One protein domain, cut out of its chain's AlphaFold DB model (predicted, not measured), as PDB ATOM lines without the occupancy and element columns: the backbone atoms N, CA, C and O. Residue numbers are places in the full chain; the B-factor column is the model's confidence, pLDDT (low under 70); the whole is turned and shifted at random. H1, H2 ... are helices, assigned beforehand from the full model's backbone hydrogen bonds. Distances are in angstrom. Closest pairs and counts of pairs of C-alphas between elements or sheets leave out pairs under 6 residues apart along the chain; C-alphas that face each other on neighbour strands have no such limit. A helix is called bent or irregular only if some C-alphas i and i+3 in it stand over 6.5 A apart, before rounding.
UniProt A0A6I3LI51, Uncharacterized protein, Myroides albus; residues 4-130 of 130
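What this domain is: This is residues 4 to 130 of the 130 residues of an uncharacterized protein of Myroides albus (UniProt A0A6I3LI51). H1 is one long bar; H2 crosses it at a steep tilt, and after H2 the chain turns back into bent H3, whose arm H3a meets H2 at a steep tilt with residues 97 to 106 and whose arm H3b then runs back along residues 5 to 19 of H1. The printed part has 127 residues with three named helices, H1, H2, H3, and is all helix. It is loose, with a radius of gyration of the C-alphas of 18.7 A, and flat, 59 by 46 by 20 A.

How they stand to each other: H1, residues 4 to 38, touches H2, residues 50 to 78, at a steep tilt of 47 degrees; the closest C-alphas, of Gly 26 and Phe 65, are 4.1 A apart. H3, residues 87 to 129, one helix by its hydrogen bonds, is bent: C-alphas 107 and 110 are 7.7 A apart. Arm H3a, residues 87 to 107, touches H2 with residues 97 to 106 alone; H1 and H3a are apart. Arm H3b, residues 110 to 129, touches residues 5 to 19 alone of H1, opposite ways at a shallow tilt of 30 degrees; the closest C-alphas, of Leu 15 and Asn 117, are 5.6 A apart. O i to N i+4 pairs are within hydrogen-bond range throughout H1, H3a and H3b, and in 23 of 25 in H2.

Where its parts are: H1 runs 51.4 A from C-alpha 4 at (108.597, 97.618, 85.812), H2 41.1 A, H3a 30.6 A, and H3b 29.4 A to C-alpha 129 at (103.816, 109.747, 88.466).

The domain as a whole: The printed part has no cut; the H1 to H2 link is long. The pLDDT is under 70 at residues 40 to 48, 77 to 85, 106 to 109 and 130.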
ATOM      1  N   LYS A   4     108.173  96.822  84.654       87.19
ATOM      2  CA  LYS A   4     108.597  97.618  85.812       87.19
ATOM      3  C   LYS A   4     107.421  98.261  86.560       87.19
ATOM      4  O   LYS A   4     107.423  98.273  87.789       87.19
ATOM      5  N   TYR A   5     106.417  98.762  85.841       88.19
ATOM      6  CA  TYR A   5     105.240  99.408  86.430       88.19
ATOM      7  C   TYR A   5     104.424  98.418  87.268       88.19
ATOM      8  O   TYR A   5     104.127  98.684  88.432       88.19
ATOM      9  N   TYR A   6     104.133  97.236  86.719       89.62
ATOM     10  CA  TYR A   6     103.380  96.204  87.435       89.62
ATOM     11  C   TYR A   6     104.125  95.692  88.670       89.62
ATOM     12  O   TYR A   6     103.517  95.517  89.728       89.62
ATOM     13  N   ASN A   7     105.449  95.533  88.580       91.62
ATOM     14  CA  ASN A   7     106.276  95.134  89.719       91.62
ATOM     15  C   ASN A   7     106.230  96.160  90.867       91.62
ATOM     16  O   ASN A   7     106.135  95.781  92.041       91.62
ATOM     17  N   LEU A   8     106.248  97.458  90.543       90.31
ATOM     18  CA  LEU A   8     106.101  98.539  91.522       90.31
ATOM     19  C   LEU A   8     104.707  98.546  92.160       90.31
ATOM     20  O   LEU A   8     104.592  98.658  93.383       90.31
ATOM     21  N   LEU A   9     103.661  98.340  91.360       90.56
ATOM     22  CA  LEU A   9     102.277  98.299  91.832       90.56
ATOM     23  C   LEU A   9     102.045  97.127  92.803       90.56
ATOM     24  O   LEU A   9     101.558  97.326  93.916       90.56
ATOM     25  N   GLN A  10     102.527  95.931  92.457       92.19
ATOM     26  CA  GLN A  10     102.488  94.765  93.347       92.19
ATOM     27  C   GLN A  10     103.310  94.973  94.628       92.19
ATOM     28  O   GLN A  10     102.951  94.487  95.705       92.19
ATOM     29  N   LYS A  11     104.453  95.671  94.554       92.25
ATOM     30  CA  LYS A  11     105.241  96.021  95.749       92.25
ATOM     31  C   LYS A  11     104.454  96.965  96.664       92.25
ATOM     32  O   LYS A  11     104.385  96.706  97.865       92.25
ATOM     33  N   LYS A  12     103.812  97.995  96.110       90.69
ATOM     34  CA  LYS A  12     102.955  98.937  96.850       90.69
ATOM     35  C   LYS A  12     101.804  98.228  97.564       90.69
ATOM     36  O   LYS A  12     101.582  98.461  98.751       90.69
ATOM     37  N   GLU A  13     101.094  97.340  96.874       92.19
ATOM     38  CA  GLU A  13      99.987  96.582  97.469       92.19
ATOM     39  C   GLU A  13     100.444  95.698  98.631       92.19
ATOM     40  O   GLU A  13      99.790  95.663  99.678       92.19
ATOM     41  N   ARG A  14     101.603  95.041  98.496       89.62
ATOM     42  CA  ARG A  14     102.200  94.242  99.577       89.62
ATOM     43  C   ARG A  14     102.521  95.085 100.811       89.62
ATOM     44  O   ARG A  14     102.196  94.660 101.916       89.62
ATOM     45  N   LEU A  15     103.095  96.278 100.633       89.88
ATOM     46  CA  LEU A  15     103.402  97.196 101.739       89.88
ATOM     47  C   LEU A  15     102.131  97.700 102.439       89.88
ATOM     48  O   LEU A  15     102.057  97.699 103.668       89.88
ATOM     49  N   LYS A  16     101.098  98.065 101.669       89.69
ATOM     50  CA  LYS A  16      99.797  98.473 102.222       89.69
ATOM     51  C   LYS A  16      99.129  97.345 103.007       89.69
ATOM     52  O   LYS A  16      98.601  97.588 104.091       89.69
ATOM     53  N   LYS A  17      99.169  96.118 102.480       91.00
ATOM     54  CA  LYS A  17      98.655  94.932 103.174       91.00
ATOM     55  C   LYS A  17      99.411  94.682 104.482       91.00
ATOM     56  O   LYS A  17      98.765  94.450 105.495       91.00
ATOM     57  N   ASP A  18     100.741  94.794 104.478       87.31
ATOM     58  CA  ASP A  18     101.568  94.606 105.678       87.31
ATOM     59  C   ASP A  18     101.173  95.580 106.798       87.31
ATOM     60  O   ASP A  18     100.900  95.153 107.918       87.31
ATOM     61  N   ASN A  19     101.035  96.866 106.468       87.81
ATOM     62  CA  ASN A  19     100.590  97.890 107.414       87.81
ATOM     63  C   ASN A  19      99.159  97.649 107.910       87.81
ATOM     64  O   ASN A  19      98.877  97.833 109.093       87.81
ATOM     65  N   ARG A  20      98.255  97.208 107.028       89.69
ATOM     66  CA  ARG A  20      96.881  96.867 107.408       89.69
ATOM     67  C   ARG A  20      96.840  95.699 108.392       89.69
ATOM     68  O   ARG A  20      96.122  95.788 109.381       89.69
ATOM     69  N   ASP A  21      97.611  94.641 108.155       88.69
ATOM     70  CA  ASP A  21      97.679  93.488 109.060       88.69
ATOM     71  C   ASP A  21      98.177  93.909 110.457       88.69
ATOM     72  O   ASP A  21      97.647  93.450 111.468       88.69
ATOM     73  N   MET A  22      99.163  94.815 110.521       87.25
ATOM     74  CA  MET A  22      99.677  95.365 111.784       87.25
ATOM     75  C   MET A  22      98.612  96.185 112.525       87.25
ATOM     76  O   MET A  22      98.438  96.017 113.729       87.25
ATOM     77  N   LEU A  23      97.849  97.025 111.814       88.75
ATOM     78  CA  LEU A  23      96.744  97.788 112.407       88.75
ATOM     79  C   LEU A  23      95.626  96.877 112.925       88.75
ATOM     80  O   LEU A  23      95.151  97.070 114.042       88.75
ATOM     81  N   ILE A  24      95.235  95.864 112.144       89.62
ATOM     82  CA  ILE A  24      94.218  94.884 112.547       89.62
ATOM     83  C   ILE A  24      94.657  94.161 113.822       89.62
ATOM     84  O   ILE A  24      93.866  94.034 114.753       89.62
ATOM     85  N   ALA A  25      95.916  93.735 113.909       88.19
ATOM     86  CA  ALA A  25      96.421  93.085 115.113       88.19
ATOM     87  C   ALA A  25      96.509  94.024 116.320       88.19
ATOM     88  O   ALA A  25      96.262  93.584 117.441       88.19
ATOM     89  N   GLY A  26      96.792  95.312 116.110       87.06
ATOM     90  CA  GLY A  26      96.661  96.325 117.157       87.06
ATOM     91  C   GLY A  26      95.227  96.416 117.687       87.06
ATOM     92  O   GLY A  26      95.017  96.362 118.897       87.06
ATOM     93  N   ILE A  27      94.228  96.461 116.798       90.56
ATOM     94  CA  ILE A  27      92.800  96.467 117.177       90.56
ATOM     95  C   ILE A  27      92.425  95.184 117.929       90.56
ATOM     96  O   ILE A  27      91.767  95.249 118.965       90.56
ATOM     97  N   ILE A  28      92.878  94.020 117.455       89.94
ATOM     98  CA  ILE A  28      92.677  92.738 118.147       89.94
ATOM     99  C   ILE A  28      93.313  92.773 119.544       89.94
ATOM    100  O   ILE A  28      92.694  92.313 120.499       89.94
ATOM    101  N   GLY A  29      94.503  93.362 119.686       87.00
ATOM    102  CA  GLY A  29      95.153  93.569 120.979       87.00
ATOM    103  C   GLY A  29      94.299  94.393 121.944       87.00
ATOM    104  O   GLY A  29      94.129  94.006 123.099       87.00
ATOM    105  N   VAL A  30      93.684  95.477 121.462       88.62
ATOM    106  CA  VAL A  30      92.748  96.301 122.249       88.62
ATOM    107  C   VAL A  30      91.499  95.513 122.649       88.62
ATOM    108  O   VAL A  30      91.085  95.585 123.804       88.62
ATOM    109  N   LEU A  31      90.918  94.733 121.733       88.69
ATOM    110  CA  LEU A  31      89.751  93.887 122.022       88.69
ATOM    111  C   LEU A  31      90.068  92.810 123.067       88.69
ATOM    112  O   LEU A  31      89.266  92.575 123.970       88.69
ATOM    113  N   LEU A  32      91.247  92.192 122.980       86.62
ATOM    114  CA  LEU A  32      91.726  91.239 123.981       86.62
ATOM    115  C   LEU A  32      91.904  91.913 125.343       86.62
ATOM    116  O   LEU A  32      91.440  91.379 126.347       86.62
ATOM    117  N   ALA A  33      92.502  93.105 125.390       85.62
ATOM    118  CA  ALA A  33      92.633  93.856 126.636       85.62
ATOM    119  C   ALA A  33      91.269  94.229 127.232       85.62
ATOM    120  O   ALA A  33      91.062  94.059 128.431       85.62
ATOM    121  N   TYR A  34      90.313  94.658 126.404       85.12
ATOM    122  CA  TYR A  34      88.939  94.915 126.838       85.12
ATOM    123  C   TYR A  34      88.295  93.666 127.457       85.12
ATOM    124  O   TYR A  34      87.731  93.733 128.550       85.12
ATOM    125  N   PHE A  35      88.421  92.509 126.802       85.38
ATOM    126  CA  PHE A  35      87.933  91.234 127.331       85.38
ATOM    127  C   PHE A  35      88.600  90.863 128.668       85.38
ATOM    128  O   PHE A  35      87.925  90.450 129.613       85.38
ATOM    129  N   MET A  36      89.913  91.068 128.796       80.75
ATOM    130  CA  MET A  36      90.646  90.778 130.035       80.75
ATOM    131  C   MET A  36      90.239  91.699 131.192       80.75
ATOM    132  O   MET A  36      90.071  91.222 132.310       80.75
ATOM    133  N   ILE A  37      90.027  92.992 130.931       78.50
ATOM    134  CA  ILE A  37      89.606  93.976 131.946       78.50
ATOM    135  C   ILE A  37      88.145  93.759 132.366       78.50
ATOM    136  O   ILE A  37      87.760  94.026 133.504       78.50
ATOM    137  N   THR A  38      87.299  93.288 131.448       76.44
ATOM    138  CA  THR A  38      85.888  92.994 131.744       76.44
ATOM    139  C   THR A  38      85.683  91.639 132.414       76.44
ATOM    140  O   THR A  38      84.599  91.399 132.948       76.44
ATOM    141  N   SER A  39      86.714  90.791 132.446       76.00
ATOM    142  CA  SER A  39      86.674  89.493 133.110       76.00
ATOM    143  C   SER A  39      86.549  89.648 134.635       76.00
ATOM    144  O   SER A  39      87.212  90.501 135.227       76.00
ATOM    145  N   PRO A  40      85.748  88.800 135.305       62.84
ATOM    146  CA  PRO A  40      85.433  88.929 136.733       62.84
ATOM    147  C   PRO A  40      86.643  88.758 137.667       62.84
ATOM    148  O   PRO A  40      86.563  89.094 138.842       62.84
ATOM    149  N   SER A  41      87.761  88.242 137.155       67.88
ATOM    150  CA  SER A  41      89.010  88.039 137.896       67.88
ATOM    151  C   SER A  41      89.936  89.263 137.908       67.88
ATOM    152  O   SER A  41      90.993  89.201 138.534       67.88
ATOM    153  N   TYR A  42      89.593  90.348 137.204       65.62
ATOM    154  CA  TYR A  42      90.415  91.559 137.173       65.62
ATOM    155  C   TYR A  42      90.139  92.430 138.417       65.62
ATOM    156  O   TYR A  42      88.968  92.623 138.756       65.62
ATOM    157  N   PRO A  43      91.174  92.944 139.119       64.44
ATOM    158  CA  PRO A  43      90.996  93.749 140.330       64.44
ATOM    159  C   PRO A  43      90.078  94.951 140.072       64.44
ATOM    160  O   PRO A  43      90.050  95.493 138.966       64.44
ATOM    161  N   SER A  44      89.289  95.312 141.091       62.12
ATOM    162  CA  SER A  44      88.101  96.169 140.990       62.12
ATOM    163  C   SER A  44      88.287  97.384 140.077       62.12
ATOM    164  O   SER A  44      89.216  98.183 140.231       62.12
ATOM    165  N   LYS A  45      87.342  97.538 139.140       60.22
ATOM    166  CA  LYS A  45      87.266  98.632 138.151       60.22
ATOM    167  C   LYS A  45      87.309 100.024 138.794       60.22
ATOM    168  O   LYS A  45      87.715 100.982 138.146       60.22
ATOM    169  N   ASP A  46      86.958 100.103 140.074       64.25
ATOM    170  CA  ASP A  46      86.909 101.319 140.887       64.25
ATOM    171  C   ASP A  46      88.301 101.883 141.227       64.25
ATOM    172  O   ASP A  46      88.424 103.039 141.623       64.25
ATOM    173  N   SER A  47      89.366 101.090 141.051       65.00
ATOM    174  CA  SER A  47      90.757 101.504 141.300       65.00
ATOM    175  C   SER A  47      91.457 102.125 140.081       65.00
ATOM    176  O   SER A  47      92.578 102.630 140.194       65.00
ATOM    177  N   PHE A  48      90.816 102.112 138.906       67.69
ATOM    178  CA  PHE A  48      91.423 102.567 137.658       67.69
ATOM    179  C   PHE A  48      91.029 104.006 137.312       67.69
ATOM    180  O   PHE A  48      89.870 104.319 137.060       67.69
ATOM    181  N   THR A  49      92.023 104.892 137.223       78.12
ATOM    182  CA  THR A  49      91.837 106.224 136.637       78.12
ATOM    183  C   THR A  49      91.734 106.131 135.110       78.12
ATOM    184  O   THR A  49      92.283 105.219 134.484       78.12
ATOM    185  N   TRP A  50      91.082 107.117 134.482       74.81
ATOM    186  CA  TRP A  50      90.991 107.226 133.017       74.81
ATOM    187  C   TRP A  50      92.357 107.170 132.320       74.81
ATOM    188  O   TRP A  50      92.488 106.536 131.273       74.81
ATOM    189  N   ASN A  51      93.390 107.758 132.930       79.44
ATOM    190  CA  ASN A  51      94.756 107.732 132.404       79.44
ATOM    191  C   ASN A  51      95.339 106.313 132.380       79.44
ATOM    192  O   ASN A  51      95.977 105.925 131.401       79.44
ATOM    193  N   ASN A  52      95.082 105.518 133.419       79.12
ATOM    194  CA  ASN A  52      95.571 104.146 133.494       79.12
ATOM    195  C   ASN A  52      94.850 103.249 132.474       79.12
ATOM    196  O   ASN A  52      95.489 102.413 131.836       79.12
ATOM    197  N   LEU A  53      93.543 103.453 132.262       81.12
ATOM    198  CA  LEU A  53      92.784 102.734 131.231       81.12
ATOM    199  C   LEU A  53      93.308 103.059 129.831       81.12
ATOM    200  O   LEU A  53      93.565 102.153 129.040       81.12
ATOM    201  N   LEU A  54      93.513 104.345 129.536       83.00
ATOM    202  CA  LEU A  54      94.070 104.785 128.258       83.00
ATOM    203  C   LEU A  54      95.464 104.181 128.023       83.00
ATOM    204  O   LEU A  54      95.741 103.683 126.933       83.00
ATOM    205  N   SER A  55      96.318 104.182 129.052       83.94
ATOM    206  CA  SER A  55      97.656 103.590 128.994       83.94
ATOM    207  C   SER A  55      97.608 102.084 128.714       83.94
ATOM    208  O   SER A  55      98.335 101.612 127.841       83.94
ATOM    209  N   LEU A  56      96.704 101.340 129.361       83.56
ATOM    210  CA  LEU A  56      96.511  99.910 129.099       83.56
ATOM    211  C   LEU A  56      96.069  99.636 127.662       83.56
ATOM    212  O   LEU A  56      96.644  98.770 127.005       83.56
ATOM    213  N   TYR A  57      95.075 100.368 127.153       84.25
ATOM    214  CA  TYR A  57      94.615 100.183 125.777       84.25
ATOM    215  C   TYR A  57      95.690 100.573 124.757       84.25
ATOM    216  O   TYR A  57      95.884  99.855 123.778       84.25
ATOM    217  N   ALA A  58      96.433 101.656 125.002       84.94
ATOM    218  CA  ALA A  58      97.559 102.054 124.161       84.94
ATOM    219  C   ALA A  58      98.671 100.994 124.162       84.94
ATOM    220  O   ALA A  58      99.203 100.648 123.107       84.94
ATOM    221  N   MET A  59      98.984 100.428 125.328       84.38
ATOM    222  CA  MET A  59      99.973  99.363 125.462       84.38
ATOM    223  C   MET A  59      99.508  98.073 124.780       84.38
ATOM    224  O   MET A  59     100.282  97.450 124.058       84.38
ATOM    225  N   ALA A  60      98.237  97.702 124.923       85.44
ATOM    226  CA  ALA A  60      97.657  96.542 124.254       85.44
ATOM    227  C   ALA A  60      97.645  96.694 122.727       85.44
ATOM    228  O   ALA A  60      98.010  95.758 122.007       85.44
ATOM    229  N   PHE A  61      97.301  97.886 122.232       87.44
ATOM    230  CA  PHE A  61      97.414  98.219 120.817       87.44
ATOM    231  C   PHE A  61      98.858  98.078 120.339       87.44
ATOM    232  O   PHE A  61      99.116  97.413 119.337       87.44
ATOM    233  N   TYR A  62      99.807  98.654 121.080       84.50
ATOM    234  CA  TYR A  62     101.223  98.606 120.739       84.50
ATOM    235  C   TYR A  62     101.766  97.177 120.686       84.50
ATOM    236  O   TYR A  62     102.481  96.823 119.747       84.50
ATOM    237  N   ILE A  63     101.400  96.346 121.663       83.62
ATOM    238  CA  ILE A  63     101.803  94.942 121.733       83.62
ATOM    239  C   ILE A  63     101.229  94.166 120.544       83.62
ATOM    240  O   ILE A  63     101.987  93.496 119.846       83.62
ATOM    241  N   GLY A  64      99.927  94.290 120.266       83.31
ATOM    242  CA  GLY A  64      99.287  93.607 119.135       83.31
ATOM    243  C   GLY A  64      99.857  94.043 117.783       83.31
ATOM    244  O   GLY A  64     100.193  93.210 116.938       83.31
ATOM    245  N   PHE A  65     100.062  95.348 117.611       85.12
ATOM    246  CA  PHE A  65     100.672  95.938 116.421       85.12
ATOM    247  C   PHE A  65     102.097  95.420 116.187       85.12
ATOM    248  O   PHE A  65     102.468  95.007 115.086       85.12
ATOM    249  N   SER A  66     102.893  95.400 117.252       81.62
ATOM    250  CA  SER A  66     104.289  94.978 117.227       81.62
ATOM    251  C   SER A  66     104.454  93.466 117.073       81.62
ATOM    252  O   SER A  66     105.403  93.007 116.431       81.62
ATOM    253  N   PHE A  67     103.505  92.681 117.585       83.75
ATOM    254  CA  PHE A  67     103.515  91.225 117.495       83.75
ATOM    255  C   PHE A  67     103.531  90.732 116.043       83.75
ATOM    256  O   PHE A  67     104.282  89.816 115.720       83.75
ATOM    257  N   VAL A  68     102.778  91.360 115.133       82.88
ATOM    258  CA  VAL A  68     102.775  90.973 113.705       82.88
ATOM    259  C   VAL A  68     104.148  91.156 113.065       82.88
ATOM    260  O   VAL A  68     104.580  90.314 112.270       82.88
ATOM    261  N   ALA A  69     104.852  92.233 113.417       79.06
ATOM    262  CA  ALA A  69     106.188  92.506 112.902       79.06
ATOM    263  C   ALA A  69     107.204  91.462 113.396       79.06
ATOM    264  O   ALA A  69     107.965  90.925 112.583       79.06
ATOM    265  N   GLY A  70     107.171  91.136 114.693       77.69
ATOM    266  CA  GLY A  70     107.999  90.083 115.290       77.69
ATOM    267  C   GLY A  70     107.690  88.698 114.717       77.69
ATOM    268  O   GLY A  70     108.604  87.945 114.374       77.69
ATOM    269  N   TRP A  71     106.412  88.391 114.500       80.88
ATOM    270  CA  TRP A  71     105.968  87.084 114.021       80.88
ATOM    271  C   TRP A  71     106.422  86.826 112.587       80.88
ATOM    272  O   TRP A  71     106.947  85.753 112.283       80.88
ATOM    273  N   LYS A  72     106.279  87.827 111.708       77.69
ATOM    274  CA  LYS A  72     106.738  87.753 110.312       77.69
ATOM    275  C   LYS A  72     108.260  87.594 110.223       77.69
ATOM    276  O   LYS A  72     108.734  86.822 109.393       77.69
ATOM    277  N   LEU A  73     109.024  88.270 111.087       75.00
ATOM    278  CA  LEU A  73     110.475  88.071 111.177       75.00
ATOM    279  C   LEU A  73     110.814  86.638 111.594       75.00
ATOM    280  O   LEU A  73     111.559  85.951 110.894       75.00
ATOM    281  N   LEU A  74     110.232  86.161 112.693       74.44
ATOM    282  CA  LEU A  74     110.524  84.825 113.208       74.44
ATOM    283  C   LEU A  74     110.097  83.718 112.253       74.44
ATOM    284  O   LEU A  74     110.770  82.692 112.180       74.44
ATOM    285  N   HIS A  75     109.000  83.898 111.518       76.69
ATOM    286  CA  HIS A  75     108.549  82.919 110.533       76.69
ATOM    287  C   HIS A  75     109.608  82.681 109.445       76.69
ATOM    288  O   HIS A  75     109.908  81.528 109.139       76.69
ATOM    289  N   ASN A  76     110.265  83.742 108.963       71.56
ATOM    290  CA  ASN A  76     111.347  83.630 107.980       71.56
ATOM    291  C   ASN A  76     112.586  82.912 108.536       71.56
ATOM    292  O   ASN A  76     113.206  82.122 107.826       71.56
ATOM    293  N   PHE A  77     112.940  83.158 109.802       67.38
ATOM    294  CA  PHE A  77     114.079  82.489 110.443       67.38
ATOM    295  C   PHE A  77     113.817  81.008 110.711       67.38
ATOM    296  O   PHE A  77     114.707  80.176 110.571       67.38
ATOM    297  N   THR A  78     112.591  80.667 111.096       66.06
ATOM    298  CA  THR A  78     112.287  79.340 111.640       66.06
ATOM    299  C   THR A  78     111.785  78.322 110.623       66.06
ATOM    300  O   THR A  78     111.844  77.126 110.908       66.06
ATOM    301  N   ALA A  79     111.380  78.752 109.423       62.19
ATOM    302  CA  ALA A  79     110.932  77.864 108.347       62.19
ATOM    303  C   ALA A  79     111.981  76.816 107.910       62.19
ATOM    304  O   ALA A  79     111.626  75.828 107.278       62.19
ATOM    305  N   LYS A  80     113.262  77.003 108.256       63.25
ATOM    306  CA  LYS A  80     114.364  76.119 107.840       63.25
ATOM    307  C   LYS A  80     114.758  75.042 108.858       63.25
ATOM    308  O   LYS A  80     115.451  74.107 108.479       63.25
ATOM    309  N   PHE A  81     114.347  75.153 110.124       61.38
ATOM    310  CA  PHE A  81     114.963  74.373 111.214       61.38
ATOM    311  C   PHE A  81     114.064  73.303 111.861       61.38
ATOM    312  O   PHE A  81     114.568  72.497 112.630       61.38
ATOM    313  N   PHE A  82     112.753  73.264 111.581       59.12
ATOM    314  CA  PHE A  82     111.790  72.609 112.492       59.12
ATOM    315  C   PHE A  82     110.995  71.408 111.946       59.12
ATOM    316  O   PHE A  82     110.043  70.970 112.583       59.12
ATOM    317  N   LEU A  83     111.393  70.805 110.823       60.53
ATOM    318  CA  LEU A  83     110.661  69.669 110.232       60.53
ATOM    319  C   LEU A  83     110.737  68.339 111.021       60.53
ATOM    320  O   LEU A  83     110.050  67.398 110.645       60.53
ATOM    321  N   PHE A  84     111.506  68.251 112.117       65.69
ATOM    322  CA  PHE A  84     111.814  66.969 112.781       65.69
ATOM    323  C   PHE A  84     111.570  66.909 114.305       65.69
ATOM    324  O   PHE A  84     112.038  65.970 114.947       65.69
ATOM    325  N   LEU A  85     110.851  67.860 114.921       65.88
ATOM    326  CA  LEU A  85     110.581  67.787 116.370       65.88
ATOM    327  C   LEU A  85     109.314  66.976 116.723       65.88
ATOM    328  O   LEU A  85     108.303  67.093 116.026       65.88
ATOM    329  N   PRO A  86     109.323  66.220 117.845       76.62
ATOM    330  CA  PRO A  86     108.130  65.564 118.389       76.62
ATOM    331  C   PRO A  86     107.050  66.588 118.788       76.62
ATOM    332  O   PRO A  86     107.363  67.749 119.049       76.62
ATOM    333  N   ILE A  87     105.780  66.166 118.889       75.75
ATOM    334  CA  ILE A  87     104.606  67.039 119.153       75.75
ATOM    335  C   ILE A  87     104.812  67.972 120.364       75.75
ATOM    336  O   ILE A  87     104.463  69.147 120.316       75.75
ATOM    337  N   ILE A  88     105.446  67.487 121.433       77.50
ATOM    338  CA  ILE A  88     105.759  68.290 122.631       77.50
ATOM    339  C   ILE A  88     106.779  69.400 122.326       77.50
ATOM    340  O   ILE A  88     106.653  70.522 122.817       77.50
ATOM    341  N   GLY A  89     107.750  69.122 121.455       73.19
ATOM    342  CA  GLY A  89     108.714  70.105 120.969       73.19
ATOM    343  C   GLY A  89     108.054  71.235 120.180       73.19
ATOM    344  O   GLY A  89     108.470  72.381 120.318       73.19
ATOM    345  N   TRP A  90     106.982  70.948 119.431       79.25
ATOM    346  CA  TRP A  90     106.196  71.968 118.723       79.25
ATOM    347  C   TRP A  90     105.486  72.937 119.664       79.25
ATOM    348  O   TRP A  90     105.475  74.139 119.401       79.25
ATOM    349  N   VAL A  91     104.922  72.437 120.766       76.56
ATOM    350  CA  VAL A  91     104.227  73.273 121.756       76.56
ATOM    351  C   VAL A  91     105.215  74.221 122.433       76.56
ATOM    352  O   VAL A  91     105.005  75.433 122.427       76.56
ATOM    353  N   ILE A  92     106.332  73.695 122.943       80.88
ATOM    354  CA  ILE A  92     107.386  74.500 123.586       80.88
ATOM    355  C   ILE A  92     107.952  75.528 122.598       80.88
ATOM    356  O   ILE A  92     108.114  76.703 122.926       80.88
ATOM    357  N   TYR A  93     108.194  75.103 121.360       78.00
ATOM    358  CA  TYR A  93     108.653  75.978 120.293       78.00
ATOM    359  C   TYR A  93     107.664  77.113 119.996       78.00
ATOM    360  O   TYR A  93     108.088  78.261 119.868       78.00
ATOM    361  N   LEU A  94     106.359  76.831 119.920       79.00
ATOM    362  CA  LEU A  94     105.338  77.861 119.715       79.00
ATOM    363  C   LEU A  94     105.354  78.894 120.844       79.00
ATOM    364  O   LEU A  94     105.331  80.089 120.554       79.00
ATOM    365  N   PHE A  95     105.476  78.466 122.102       80.62
ATOM    366  CA  PHE A  95     105.587  79.386 123.238       80.62
ATOM    367  C   PHE A  95     106.826  80.281 123.150       80.62
ATOM    368  O   PHE A  95     106.713  81.502 123.272       80.62
ATOM    369  N   ILE A  96     107.995  79.701 122.867       81.62
ATOM    370  CA  ILE A  96     109.243  80.462 122.704       81.62
ATOM    371  C   ILE A  96     109.128  81.435 121.524       81.62
ATOM    372  O   ILE A  96     109.526  82.594 121.628       81.62
ATOM    373  N   LYS A  97     108.537  80.994 120.410       78.56
ATOM    374  CA  LYS A  97     108.320  81.821 119.219       78.56
ATOM    375  C   LYS A  97     107.398  83.002 119.513       78.56
ATOM    376  O   LYS A  97     107.677  84.110 119.067       78.56
ATOM    377  N   ILE A  98     106.326  82.789 120.273       80.06
ATOM    378  CA  ILE A  98     105.409  83.855 120.696       80.06
ATOM    379  C   ILE A  98     106.137  84.849 121.607       80.06
ATOM    380  O   ILE A  98     106.071  86.052 121.357       80.06
ATOM    381  N   ALA A  99     106.879  84.365 122.606       80.12
ATOM    382  CA  ALA A  99     107.627  85.216 123.531       80.12
ATOM    383  C   ALA A  99     108.677  86.073 122.803       80.12
ATOM    384  O   ALA A  99     108.723  87.290 122.971       80.12
ATOM    385  N   LEU A 100     109.471  85.460 121.924       79.50
ATOM    386  CA  LEU A 100     110.463  86.167 121.115       79.50
ATOM    387  C   LEU A 100     109.814  87.145 120.129       79.50
ATOM    388  O   LEU A 100     110.326  88.244 119.933       79.50
ATOM    389  N   SER A 101     108.674  86.783 119.533       79.00
ATOM    390  CA  SER A 101     107.900  87.670 118.661       79.00
ATOM    391  C   SER A 101     107.429  88.926 119.395       79.00
ATOM    392  O   SER A 101     107.495  90.021 118.836       79.00
ATOM    393  N   LEU A 102     106.998  88.788 120.652       74.00
ATOM    394  CA  LEU A 102     106.612  89.923 121.485       74.00
ATOM    395  C   LEU A 102     107.810  90.830 121.767       74.00
ATOM    396  O   LEU A 102     107.724  92.016 121.475       74.00
ATOM    397  N   VAL A 103     108.935  90.278 122.232       76.69
ATOM    398  CA  VAL A 103     110.137  91.064 122.573       76.69
ATOM    399  C   VAL A 103     110.730  91.757 121.343       76.69
ATOM    400  O   VAL A 103     110.962  92.964 121.349       76.69
ATOM    401  N   ILE A 104     110.955  91.014 120.257       75.81
ATOM    402  CA  ILE A 104     111.593  91.538 119.039       75.81
ATOM    403  C   ILE A 104     110.657  92.507 118.314       75.81
ATOM    404  O   ILE A 104     111.091  93.544 117.803       75.81
ATOM    405  N   GLY A 105     109.361  92.189 118.292       70.94
ATOM    406  CA  GLY A 105     108.338  93.059 117.739       70.94
ATOM    407  C   GLY A 105     108.264  94.388 118.483       70.94
ATOM    408  O   GLY A 105     108.301  95.441 117.841       70.94
ATOM    409  N   SER A 106     108.162  94.341 119.818       66.88
ATOM    410  CA  SER A 106     107.864  95.506 120.659       66.88
ATOM    411  C   SER A 106     109.054  96.422 120.909       66.88
ATOM    412  O   SER A 106     108.836  97.593 121.190       66.88
ATOM    413  N   TYR A 107     110.297  95.944 120.860       65.38
ATOM    414  CA  TYR A 107     111.439  96.807 121.190       65.38
ATOM    415  C   TYR A 107     112.022  97.549 119.984       65.38
ATOM    416  O   TYR A 107     112.542  98.648 120.142       65.38
ATOM    417  N   LEU A 108     111.970  96.963 118.781       60.94
ATOM    418  CA  LEU A 108     112.791  97.445 117.661       60.94
ATOM    419  C   LEU A 108     112.052  97.556 116.326       60.94
ATOM    420  O   LEU A 108     112.407  98.402 115.508       60.94
ATOM    421  N   TYR A 109     111.050  96.711 116.069       69.06
ATOM    422  CA  TYR A 109     110.624  96.472 114.687       69.06
ATOM    423  C   TYR A 109     109.227  96.980 114.335       69.06
ATOM    424  O   TYR A 109     109.009  97.350 113.183       69.06
ATOM    425  N   GLY A 110     108.285  97.030 115.284       70.00
ATOM    426  CA  GLY A 110     106.893  97.403 115.005       70.00
ATOM    427  C   GLY A 110     106.754  98.793 114.377       70.00
ATOM    428  O   GLY A 110     106.354  98.930 113.220       70.00
ATOM    429  N   ILE A 111     107.118  99.838 115.121       76.81
ATOM    430  CA  ILE A 111     106.968 101.232 114.672       76.81
ATOM    431  C   ILE A 111     107.859 101.541 113.460       76.81
ATOM    432  O   ILE A 111     107.386 102.101 112.470       76.81
ATOM    433  N   PHE A 112     109.133 101.143 113.505       79.94
ATOM    434  CA  PHE A 112     110.089 101.443 112.437       79.94
ATOM    435  C   PHE A 112     109.662 100.836 111.093       79.94
ATOM    436  O   PHE A 112     109.698 101.509 110.062       79.94
ATOM    437  N   ARG A 113     109.185  99.582 111.098       81.50
ATOM    438  CA  ARG A 113     108.709  98.901 109.886       81.50
ATOM    439  C   ARG A 113     107.496  99.594 109.281       81.50
ATOM    440  O   ARG A 113     107.443  99.753 108.066       81.50
ATOM    441  N   PHE A 114     106.554 100.037 110.109       83.12
ATOM    442  CA  PHE A 114     105.364 100.734 109.628       83.12
ATOM    443  C   PHE A 114     105.709 102.055 108.934       83.12
ATOM    444  O   PHE A 114     105.252 102.296 107.812       83.12
ATOM    445  N   PHE A 115     106.564 102.877 109.553       85.25
ATOM    446  CA  PHE A 115     107.031 104.127 108.949       85.25
ATOM    447  C   PHE A 115     107.845 103.884 107.678       85.25
ATOM    448  O   PHE A 115     107.625 104.560 106.673       85.25
ATOM    449  N   ASN A 116     108.722 102.879 107.676       86.44
ATOM    450  CA  ASN A 116     109.466 102.507 106.478       86.44
ATOM    451  C   ASN A 116     108.525 102.059 105.344       86.44
ATOM    452  O   ASN A 116     108.685 102.492 104.207       86.44
ATOM    453  N   ASN A 117     107.497 101.260 105.639       87.44
ATOM    454  CA  ASN A 117     106.505 100.833 104.650       87.44
ATOM    455  C   ASN A 117     105.726 102.021 104.051       87.44
ATOM    456  O   ASN A 117     105.462 102.038 102.844       87.44
ATOM    457  N   LEU A 118     105.386 103.028 104.866       88.50
ATOM    458  CA  LEU A 118     104.762 104.269 104.389       88.50
ATOM    459  C   LEU A 118     105.711 105.074 103.497       88.50
ATOM    460  O   LEU A 118     105.325 105.476 102.401       88.50
ATOM    461  N   TYR A 119     106.961 105.245 103.925       90.88
ATOM    462  CA  TYR A 119     107.981 105.950 103.152       90.88
ATOM    463  C   TYR A 119     108.238 105.278 101.794       90.88
ATOM    464  O   TYR A 119     108.237 105.934 100.754       90.88
ATOM    465  N   GLN A 120     108.364 103.949 101.774       87.81
ATOM    466  CA  GLN A 120     108.514 103.174 100.540       87.81
ATOM    467  C   GLN A 120     107.287 103.296  99.628       87.81
ATOM    468  O   GLN A 120     107.439 103.359  98.411       87.81
ATOM    469  N   THR A 121     106.080 103.365 100.196       89.12
ATOM    470  CA  THR A 121     104.852 103.601  99.420       89.12
ATOM    471  C   THR A 121     104.872 104.979  98.754       89.12
ATOM    472  O   THR A 121     104.572 105.075  97.569       89.12
ATOM    473  N   TYR A 122     105.289 106.020  99.480       90.62
ATOM    474  CA  TYR A 122     105.439 107.375  98.939       90.62
ATOM    475  C   TYR A 122     106.466 107.443  97.796       90.62
ATOM    476  O   TYR A 122     106.205 108.050  96.759       90.62
ATOM    477  N   LEU A 123     107.613 106.771  97.944       90.56
ATOM    478  CA  LEU A 123     108.625 106.703  96.884       90.56
ATOM    479  C   LEU A 123     108.119 105.991  95.625       90.56
ATOM    480  O   LEU A 123     108.421 106.429  94.518       90.56
ATOM    481  N   ILE A 124     107.360 104.902  95.782       89.75
ATOM    482  CA  ILE A 124     106.761 104.188  94.647       89.75
ATOM    483  C   ILE A 124     105.746 105.080  93.928       89.75
ATOM    484  O   ILE A 124     105.719 105.087  92.701       89.75
ATOM    485  N   ASP A 125     104.955 105.859  94.667       88.19
ATOM    486  CA  ASP A 125     103.969 106.767  94.070       88.19
ATOM    487  C   ASP A 125     104.634 107.851  93.229       88.19
ATOM    488  O   ASP A 125     104.188 108.103  92.112       88.19
ATOM    489  N   LYS A 126     105.765 108.387  93.699       89.19
ATOM    490  CA  LYS A 126     106.588 109.311  92.915       89.19
ATOM    491  C   LYS A 126     107.150 108.667  91.638       89.19
ATOM    492  O   LYS A 126     107.111 109.267  90.578       89.19
ATOM    493  N   GLN A 127     107.624 107.421  91.715       86.75
ATOM    494  CA  GLN A 127     108.157 106.691  90.549       86.75
ATOM    495  C   GLN A 127     107.099 106.311  89.503       86.75
ATOM    496  O   GLN A 127     107.464 105.902  88.405       86.75
ATOM    497  N   ILE A 128     105.818 106.332  89.874       83.38
ATOM    498  CA  ILE A 128     104.694 106.021  88.987       83.38
ATOM    499  C   ILE A 128     104.129 107.296  88.340       83.38
ATOM    500  O   ILE A 128     103.543 107.207  87.262       83.38
ATOM    501  N   SER A 129     104.261 108.454  88.999       78.56
ATOM    502  CA  SER A 129     103.816 109.747  88.466       78.56
ATOM    503  C   SER A 129     104.786 110.378  87.468       78.56
ATOM    504  O   SER A 129     104.343 111.190  86.659       78.56
ATOM    505  N   ASP A 130     106.072 110.033  87.567       67.75
ATOM    506  CA  ASP A 130     107.148 110.443  86.649       67.75
ATOM    507  C   ASP A 130     107.196 109.536  85.402       67.75
ATOM    508  O   ASP A 130     107.395 110.072  84.287       67.75
TER     509      ASP A 130